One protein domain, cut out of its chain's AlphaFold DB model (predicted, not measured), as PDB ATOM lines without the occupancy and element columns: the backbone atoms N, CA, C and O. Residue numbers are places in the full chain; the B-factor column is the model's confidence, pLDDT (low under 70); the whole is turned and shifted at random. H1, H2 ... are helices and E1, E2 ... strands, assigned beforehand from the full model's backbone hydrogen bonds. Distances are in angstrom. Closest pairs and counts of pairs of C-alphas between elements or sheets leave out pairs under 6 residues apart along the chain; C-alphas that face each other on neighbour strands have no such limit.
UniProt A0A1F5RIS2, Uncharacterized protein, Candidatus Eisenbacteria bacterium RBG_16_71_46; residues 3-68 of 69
ATOM      1  N   VAL A   3     213.449 183.071 210.653       97.81
ATOM      2  CA  VAL A   3     213.424 183.605 212.020       97.81
ATOM      3  C   VAL A   3     213.666 185.108 211.969       97.81
ATOM      4  O   VAL A   3     214.535 185.577 211.240       97.81
ATOM      5  N   ARG A   4     212.901 185.894 212.733       97.69
ATOM      6  CA  ARG A   4     213.119 187.348 212.798       97.69
ATOM      7  C   ARG A   4     214.419 187.663 213.556       97.69
ATOM      8  O   ARG A   4     214.652 187.047 214.598       97.69
ATOM      9  N   PRO A   5     215.223 188.640 213.101       97.69
ATOM     10  CA  PRO A   5     216.304 189.189 213.899       97.69
ATOM     11  C   PRO A   5     215.740 189.874 215.142       97.69
ATOM     12  O   PRO A   5     214.586 190.316 215.179       97.69
ATOM     13  N   LEU A   6     216.568 189.950 216.176       98.06
ATOM     14  CA  LEU A   6     216.136 190.426 217.478       98.06
ATOM     15  C   LEU A   6     216.260 191.942 217.580       98.06
ATOM     16  O   LEU A   6     217.163 192.566 217.021       98.06
ATOM     17  N   ARG A   7     215.329 192.535 218.325       98.19
ATOM     18  CA  ARG A   7     215.307 193.966 218.621       98.19
ATOM     19  C   ARG A   7     215.916 194.247 219.988       98.19
ATOM     20  O   ARG A   7     215.896 193.390 220.871       98.19
ATOM     21  N   THR A   8     216.430 195.456 220.174       97.38
ATOM     22  CA  THR A   8     216.914 195.947 221.474       97.38
ATOM     23  C   THR A   8     215.774 196.216 222.458       97.38
ATOM     24  O   THR A   8     215.987 196.157 223.662       97.38
ATOM     25  N   ASP A   9     214.560 196.465 221.955       96.06
ATOM     26  CA  ASP A   9     213.382 196.845 222.746       96.06
ATOM     27  C   ASP A   9     212.394 195.695 223.016       96.06
ATOM     28  O   ASP A   9     211.309 195.937 223.542       96.06
ATOM     29  N   ALA A  10     212.742 194.464 222.624       89.00
ATOM     30  CA  ALA A  10     211.925 193.254 222.772       89.00
ATOM     31  C   ALA A  10     210.498 193.328 222.179       89.00
ATOM     32  O   ALA A  10     209.669 192.454 222.442       89.00
ATOM     33  N   LYS A  11     210.184 194.334 221.351       94.06
ATOM     34  CA  LYS A  11     208.863 194.438 220.719       94.06
ATOM     35  C   LYS A  11     208.702 193.392 219.622       94.06
ATOM     36  O   LYS A  11     209.629 193.109 218.868       94.06
ATOM     37  N   MET A  12     207.476 192.910 219.438       91.69
ATOM     38  CA  MET A  12     207.122 191.931 218.397       91.69
ATOM     39  C   MET A  12     206.916 192.570 217.010       91.69
ATOM     40  O   MET A  12     205.984 192.233 216.280       91.69
ATOM     41  N   LEU A  13     207.791 193.505 216.635       95.56
ATOM     42  CA  LEU A  13     207.761 194.234 215.364       95.56
ATOM     43  C   LEU A  13     208.862 193.739 214.418       95.56
ATOM     44  O   LEU A  13     209.844 193.139 214.849       95.56
ATOM     45  N   GLY A  14     208.705 194.004 213.120       95.12
ATOM     46  CA  GLY A  14     209.766 193.768 212.140       95.12
ATOM     47  C   GLY A  14     210.983 194.669 212.382       95.12
ATOM     48  O   GLY A  14     210.872 195.754 212.963       95.12
ATOM     49  N   VAL A  15     212.157 194.221 211.940       97.81
ATOM     50  CA  VAL A  15     213.391 195.013 211.973       97.81
ATOM     51  C   VAL A  15     214.331 194.557 210.854       97.81
ATOM     52  O   VAL A  15     214.356 193.372 210.531       97.81
ATOM     53  N   THR A  16     215.072 195.488 210.252       98.38
ATOM     54  CA  THR A  16     216.207 195.185 209.363       98.38
ATOM     55  C   THR A  16     217.518 195.347 210.128       98.38
ATOM     56  O   THR A  16     217.562 196.102 211.100       98.38
ATOM     57  N   PHE A  17     218.603 194.701 209.698       97.94
ATOM     58  CA  PHE A  17     219.884 194.782 210.413       97.94
ATOM     59  C   PHE A  17     220.517 196.189 210.440       97.94
ATOM     60  O   PHE A  17     221.394 196.464 211.256       97.94
ATOM     61  N   GLN A  18     220.080 197.099 209.567       97.62
ATOM     62  CA  GLN A  18     220.524 198.498 209.544       97.62
ATOM     63  C   GLN A  18     219.689 199.412 210.457       97.62
ATOM     64  O   GLN A  18     219.999 200.593 210.603       97.62
ATOM     65  N   ASN A  19     218.602 198.910 211.050       97.44
ATOM     66  CA  ASN A  19     217.728 199.711 211.901       97.44
ATOM     67  C   ASN A  19     218.375 199.980 213.274       97.44
ATOM     68  O   ASN A  19     219.002 199.100 213.851       97.44
ATOM     69  N   SER A  20     218.151 201.155 213.866       97.31
ATOM     70  CA  SER A  20     218.672 201.486 215.207       97.31
ATOM     71  C   SER A  20     218.109 200.610 216.333       97.31
ATOM     72  O   SER A  20     218.732 200.465 217.380       97.31
ATOM     73  N   SER A  21     216.930 200.019 216.128       97.88
ATOM     74  CA  SER A  21     216.301 199.086 217.068       97.88
ATOM     75  C   SER A  21     216.775 197.639 216.894       97.88
ATOM     76  O   SER A  21     216.299 196.770 217.621       97.88
ATOM     77  N   TYR A  22     217.644 197.339 215.922       98.25
ATOM     78  CA  TYR A  22     218.202 196.001 215.723       98.25
ATOM     79  C   TYR A  22     219.264 195.694 216.780       98.25
ATOM     80  O   TYR A  22     220.193 196.468 217.000       98.25
ATOM     81  N   SER A  23     219.145 194.533 217.421       98.25
ATOM     82  CA  SER A  23     220.157 194.019 218.336       98.25
ATOM     83  C   SER A  23     221.051 193.023 217.607       98.25
ATOM     84  O   SER A  23     220.727 191.833 217.507       98.25
ATOM     85  N   ARG A  24     222.200 193.508 217.120       98.38
ATOM     86  CA  ARG A  24     223.248 192.647 216.552       98.38
ATOM     87  C   ARG A  24     223.709 191.598 217.550       98.38
ATOM     88  O   ARG A  24     223.835 190.439 217.189       98.38
ATOM     89  N   GLU A  25     223.907 191.995 218.803       98.31
ATOM     90  CA  GLU A  25     224.414 191.097 219.838       98.31
ATOM     91  C   GLU A  25     223.447 189.941 220.123       98.31
ATOM     92  O   GLU A  25     223.841 188.779 220.068       98.31
ATOM     93  N   ASN A  26     222.155 190.223 220.310       98.19
ATOM     94  CA  ASN A  26     221.179 189.154 220.541       98.19
ATOM     95  C   ASN A  26     221.006 188.277 219.290       98.19
ATOM     96  O   ASN A  26     220.862 187.060 219.394       98.19
ATOM     97  N   THR A  27     221.040 188.879 218.096       98.56
ATOM     98  CA  THR A  27     220.939 188.130 216.836       98.56
ATOM     99  C   THR A  27     222.168 187.247 216.609       98.56
ATOM    100  O   THR A  27     222.022 186.122 216.140       98.56
ATOM    101  N   ARG A  28     223.363 187.690 217.016       98.75
ATOM    102  CA  ARG A  28     224.593 186.885 217.012       98.75
ATOM    103  C   ARG A  28     224.448 185.655 217.908       98.75
ATOM    104  O   ARG A  28     224.706 184.549 217.446       98.75
ATOM    105  N   VAL A  29     223.967 185.826 219.141       98.50
ATOM    106  CA  VAL A  29     223.719 184.704 220.068       98.50
ATOM    107  C   VAL A  29     222.706 183.712 219.487       98.50
ATOM    108  O   VAL A  29     222.905 182.499 219.572       98.50
ATOM    109  N   LEU A  30     221.640 184.204 218.849       98.31
ATOM    110  CA  LEU A  30     220.667 183.361 218.149       98.31
ATOM    111  C   LEU A  30     221.318 182.565 217.005       98.31
ATOM    112  O   LEU A  30     221.106 181.358 216.911       98.31
ATOM    113  N   VAL A  31     222.122 183.217 216.161       98.69
ATOM    114  CA  VAL A  31     222.848 182.570 215.055       98.69
ATOM    115  C   VAL A  31     223.773 181.477 215.569       98.69
ATOM    116  O   VAL A  31     223.730 180.357 215.069       98.69
ATOM    117  N   GLU A  32     224.569 181.772 216.592       98.56
ATOM    118  CA  GLU A  32     225.488 180.805 217.196       98.56
ATOM    119  C   GLU A  32     224.739 179.612 217.797       98.56
ATOM    120  O   GLU A  32     225.138 178.467 217.593       98.56
ATOM    121  N   SER A  33     223.606 179.862 218.457       98.31
ATOM    122  CA  SER A  33     222.755 178.805 219.018       98.31
ATOM    123  C   SER A  33     222.171 177.896 217.935       98.31
ATOM    124  O   SER A  33     222.119 176.679 218.105       98.31
ATOM    125  N   LEU A  34     221.749 178.470 216.804       98.06
ATOM    126  CA  LEU A  34     221.252 177.707 215.660       98.06
ATOM    127  C   LEU A  34     222.377 176.882 215.022       98.06
ATOM    128  O   LEU A  34     222.202 175.687 214.802       98.06
ATOM    129  N   LEU A  35     223.542 177.484 214.770       97.75
ATOM    130  CA  LEU A  35     224.688 176.799 214.158       97.75
ATOM    131  C   LEU A  35     225.276 175.691 215.044       97.75
ATOM    132  O   LEU A  35     225.862 174.747 214.522       97.75
ATOM    133  N   ALA A  36     225.096 175.761 216.366       97.88
ATOM    134  CA  ALA A  36     225.470 174.678 217.275       97.88
ATOM    135  C   ALA A  36     224.621 173.406 217.073       97.88
ATOM    136  O   ALA A  36     225.024 172.309 217.468       97.88
ATOM    137  N   HIS A  37     223.444 173.523 216.456       96.94
ATOM    138  CA  HIS A  37     222.583 172.386 216.190       96.94
ATOM    139  C   HIS A  37     223.030 171.646 214.921       96.94
ATOM    140  O   HIS A  37     222.899 172.156 213.814       96.94
ATOM    141  N   ARG A  38     223.447 170.379 215.063       95.94
ATOM    142  CA  ARG A  38     223.968 169.517 213.972       95.94
ATOM    143  C   ARG A  38     223.096 169.404 212.717       95.94
ATOM    144  O   ARG A  38     223.583 168.987 211.676       95.94
ATOM    145  N   ASN A  39     221.800 169.689 212.833       96.88
ATOM    146  CA  ASN A  39     220.871 169.633 211.705       96.88
ATOM    147  C   ASN A  39     220.782 170.953 210.917       96.88
ATOM    148  O   ASN A  39     220.144 170.974 209.872       96.88
ATOM    149  N   VAL A  40     221.380 172.047 211.399       98.06
ATOM    150  CA  VAL A  40     221.452 173.316 210.664       98.06
ATOM    151  C   VAL A  40     222.603 173.237 209.668       98.06
ATOM    152  O   VAL A  40     223.757 173.063 210.046       98.06
ATOM    153  N   ARG A  41     222.277 173.376 208.384       97.81
ATOM    154  CA  ARG A  41     223.227 173.345 207.269       97.81
ATOM    155  C   ARG A  41     223.834 174.720 206.997       97.81
ATOM    156  O   ARG A  41     225.025 174.823 206.722       97.81
ATOM    157  N   SER A  42     223.011 175.766 206.985       98.12
ATOM    158  CA  SER A  42     223.454 177.141 206.737       98.12
ATOM    159  C   SER A  42     222.409 178.155 207.191       98.12
ATOM    160  O   SER A  42     221.240 177.818 207.380       98.12
ATOM    161  N   ILE A  43     222.832 179.409 207.342       98.75
ATOM    162  CA  ILE A  43     221.952 180.535 207.655       98.75
ATOM    163  C   ILE A  43     222.212 181.648 206.641       98.75
ATOM    164  O   ILE A  43     223.355 182.089 206.501       98.75
ATOM    165  N   LEU A  44     221.169 182.106 205.943       98.81
ATOM    166  CA  LEU A  44     221.244 183.301 205.099       98.81
ATOM    167  C   LEU A  44     220.812 184.529 205.904       98.81
ATOM    168  O   LEU A  44     219.715 184.535 206.466       98.81
ATOM    169  N   PHE A  45     221.678 185.540 205.974       98.75
ATOM    170  CA  PHE A  45     221.413 186.818 206.639       98.75
ATOM    171  C   PHE A  45     222.453 187.865 206.218       98.75
ATOM    172  O   PHE A  45     223.623 187.529 206.021       98.75
ATOM    173  N   ASN A  46     222.047 189.131 206.092       98.75
ATOM    174  CA  ASN A  46     222.892 190.159 205.470       98.75
ATOM    175  C   ASN A  46     223.763 190.976 206.435       98.75
ATOM    176  O   ASN A  46     224.628 191.725 205.980       98.75
ATOM    177  N   ASP A  47     223.621 190.792 207.750       98.50
ATOM    178  CA  ASP A  47     224.559 191.368 208.718       98.50
ATOM    179  C   ASP A  47     225.873 190.573 208.753       98.50
ATOM    180  O   ASP A  47     226.088 189.722 209.617       98.50
ATOM    181  N   THR A  48     226.774 190.856 207.812       97.38
ATOM    182  CA  THR A  48     228.060 190.149 207.649       97.38
ATOM    183  C   THR A  48     229.045 190.355 208.804       97.38
ATOM    184  O   THR A  48     230.103 189.727 208.833       97.38
ATOM    185  N   GLN A  49     228.708 191.199 209.788       98.25
ATOM    186  CA  GLN A  49     229.443 191.284 211.051       98.25
ATOM    187  C   GLN A  49     229.205 190.056 211.945       98.25
ATOM    188  O   GLN A  49     230.043 189.747 212.794       98.25
ATOM    189  N   ILE A  50     228.090 189.342 211.759       98.62
ATOM    190  CA  ILE A  50     227.832 188.070 212.434       98.62
ATOM    191  C   ILE A  50     228.544 186.960 211.661       98.62
ATOM    192  O   ILE A  50     228.314 186.749 210.473       98.62
ATOM    193  N   LYS A  51     229.419 186.215 212.338       98.25
ATOM    194  CA  LYS A  51     230.131 185.088 211.724       98.25
ATOM    195  C   LYS A  51     229.179 183.914 211.473       98.25
ATOM    196  O   LYS A  51     228.280 183.659 212.267       98.25
ATOM    197  N   GLY A  52     229.416 183.173 210.392       97.19
ATOM    198  CA  GLY A  52     228.672 181.949 210.068       97.19
ATOM    199  C   GLY A  52     227.381 182.156 209.267       97.19
ATOM    200  O   GLY A  52     226.784 181.170 208.842       97.19
ATOM    201  N   VAL A  53     226.974 183.403 209.004       98.56
ATOM    202  CA  VAL A  53     225.893 183.699 208.052       98.56
ATOM    203  C   VAL A  53     226.440 183.875 206.637       98.56
ATOM    204  O   VAL A  53     227.597 184.243 206.438       98.56
ATOM    205  N   THR A  54     225.597 183.617 205.643       98.50
ATOM    206  CA  THR A  54     225.885 183.874 204.228       98.50
ATOM    207  C   THR A  54     224.979 184.989 203.723       98.50
ATOM    208  O   THR A  54     223.758 184.899 203.841       98.50
ATOM    209  N   HIS A  55     225.562 186.035 203.142       98.19
ATOM    210  CA  HIS A  55     224.788 187.107 202.520       98.19
ATOM    211  C   HIS A  55     223.973 186.574 201.328       98.19
ATOM    212  O   HIS A  55     224.508 185.870 200.468       98.19
ATOM    213  N   TRP A  56     222.703 186.971 201.242       98.00
ATOM    214  CA  TRP A  56     221.832 186.714 200.098       98.00
ATOM    215  C   TRP A  56     220.811 187.845 199.931       98.00
ATOM    216  O   TRP A  56     220.196 188.303 200.897       98.00
ATOM    217  N   ALA A  57     220.590 188.293 198.692       98.00
ATOM    218  CA  ALA A  57     219.675 189.399 198.406       98.00
ATOM    219  C   ALA A  57     218.288 189.166 199.046       98.00
ATOM    220  O   ALA A  57     217.713 188.086 198.924       98.00
ATOM    221  N   GLY A  58     217.771 190.169 199.764       97.75
ATOM    222  CA  GLY A  58     216.470 190.106 200.446       97.75
ATOM    223  C   GLY A  58     216.481 189.617 201.904       97.75
ATOM    224  O   GLY A  58     215.425 189.613 202.528       97.75
ATOM    225  N   HIS A  59     217.635 189.263 202.479       98.56
ATOM    226  CA  HIS A  59     217.745 188.729 203.848       98.56
ATOM    227  C   HIS A  59     218.191 189.782 204.877       98.56
ATOM    228  O   HIS A  59     218.993 189.515 205.772       98.56
ATOM    229  N   ASP A  60     217.669 191.005 204.752       98.50
ATOM    230  CA  ASP A  60     217.979 192.105 205.675       98.50
ATOM    231  C   ASP A  60     217.152 192.039 206.967       98.50
ATOM    232  O   ASP A  60     217.547 192.608 207.984       98.50
ATOM    233  N   ASN A  61     215.988 191.377 206.928       98.19
ATOM    234  CA  ASN A  61     214.964 191.400 207.980       98.19
ATOM    235  C   ASN A  61     214.561 190.018 208.523       98.19
ATOM    236  O   ASN A  61     213.617 189.926 209.311       98.19
ATOM    237  N   HIS A  62     215.231 188.949 208.098       98.69
ATOM    238  CA  HIS A  62     215.011 187.585 208.578       98.69
ATOM    239  C   HIS A  62     216.256 186.727 208.341       98.69
ATOM    240  O   HIS A  62     217.012 186.958 207.402       98.69
ATOM    241  N   LEU A  63     216.441 185.732 209.202       98.69
ATOM    242  CA  LEU A  63     217.433 184.680 209.067       98.69
ATOM    243  C   LEU A  63     216.770 183.484 208.391       98.69
ATOM    244  O   LEU A  63     215.865 182.888 208.981       98.69
ATOM    245  N   HIS A  64     217.229 183.108 207.200       98.75
ATOM    246  CA  HIS A  64     216.765 181.888 206.544       98.75
ATOM    247  C   HIS A  64     217.654 180.709 206.947       98.75
ATOM    248  O   HIS A  64     218.794 180.581 206.499       98.75
ATOM    249  N   VAL A  65     217.135 179.850 207.818       98.50
ATOM    250  CA  VAL A  65     217.825 178.672 208.354       98.50
ATOM    251  C   VAL A  65     217.556 177.471 207.455       98.50
ATOM    252  O   VAL A  65     216.431 176.967 207.388       98.50
ATOM    253  N   ASN A  66     218.592 176.986 206.783       98.00
ATOM    254  CA  ASN A  66     218.547 175.748 206.018       98.00
ATOM    255  C   ASN A  66     218.909 174.570 206.918       98.00
ATOM    256  O   ASN A  66     219.929 174.609 207.606       98.00
ATOM    257  N   MET A  67     218.111 173.507 206.869       96.75
ATOM    258  CA  MET A  67     218.372 172.261 207.593       96.75
ATOM    259  C   MET A  67     218.920 171.195 206.637       96.75
ATOM    260  O   MET A  67     218.718 171.289 205.423       96.75
ATOM    261  N   HIS A  68     219.599 170.174 207.162       93.44
ATOM    262  CA  HIS A  68     219.801 168.939 206.403       93.44
ATOM    263  C   HIS A  68     218.439 168.260 206.164       93.44
ATOM    264  O   HIS A  68     217.543 168.357 207.006       93.44
TER     265      HIS A  68
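This is residues 3 to 68 of the 69 residues of an uncharacterized protein of Candidatus Eisenbacteria bacterium RBG_16_71_46 (UniProt A0A1F5RIS2). What is the main picture? It has little regular structure: one helix, H1, packs on a two-strand hairpin, E1 and E2, and long loops, residues 3 to 23 and 45 to 62, make much of the rest. What and how large are the parts? The printed part has 66 residues, with H1, E1, E2 in that order and an antiparallel sheet; the class is mixed, with only 22 residues in named elements. It is compact, radius of gyration of the C-alphas 11.1 A, spanning 32 by 23 by 19 A.

How do the strands pair? E1, residues 40 to 44, and E2, residues 63 to 67, form an antiparallel hairpin at 154 degrees; N 41 and O 66, 2.8 A apart, are within hydrogen-bond range. Where is the helix? H1, residues 24 to 35, has its closest C-alphas to E1 at Leu 34 and Val 40, 6.7 A; H1 and E2 are near each other. Every O i to N i+4 pair in H1 is within range.

Where does H1 begin? C-alpha 24 is at (223.248, 192.647, 216.552); H1 is 16.1 A long. Where does E2 end? C-alpha 67 is at (218.372, 172.261, 207.593); E1 measures 11.4 A, E2 12.5 A.

Which links are long? E1 to E2, 18 residues. Any cut or low confidence? The printed part has no cut, and no printed residue is under 70 in pLDDT.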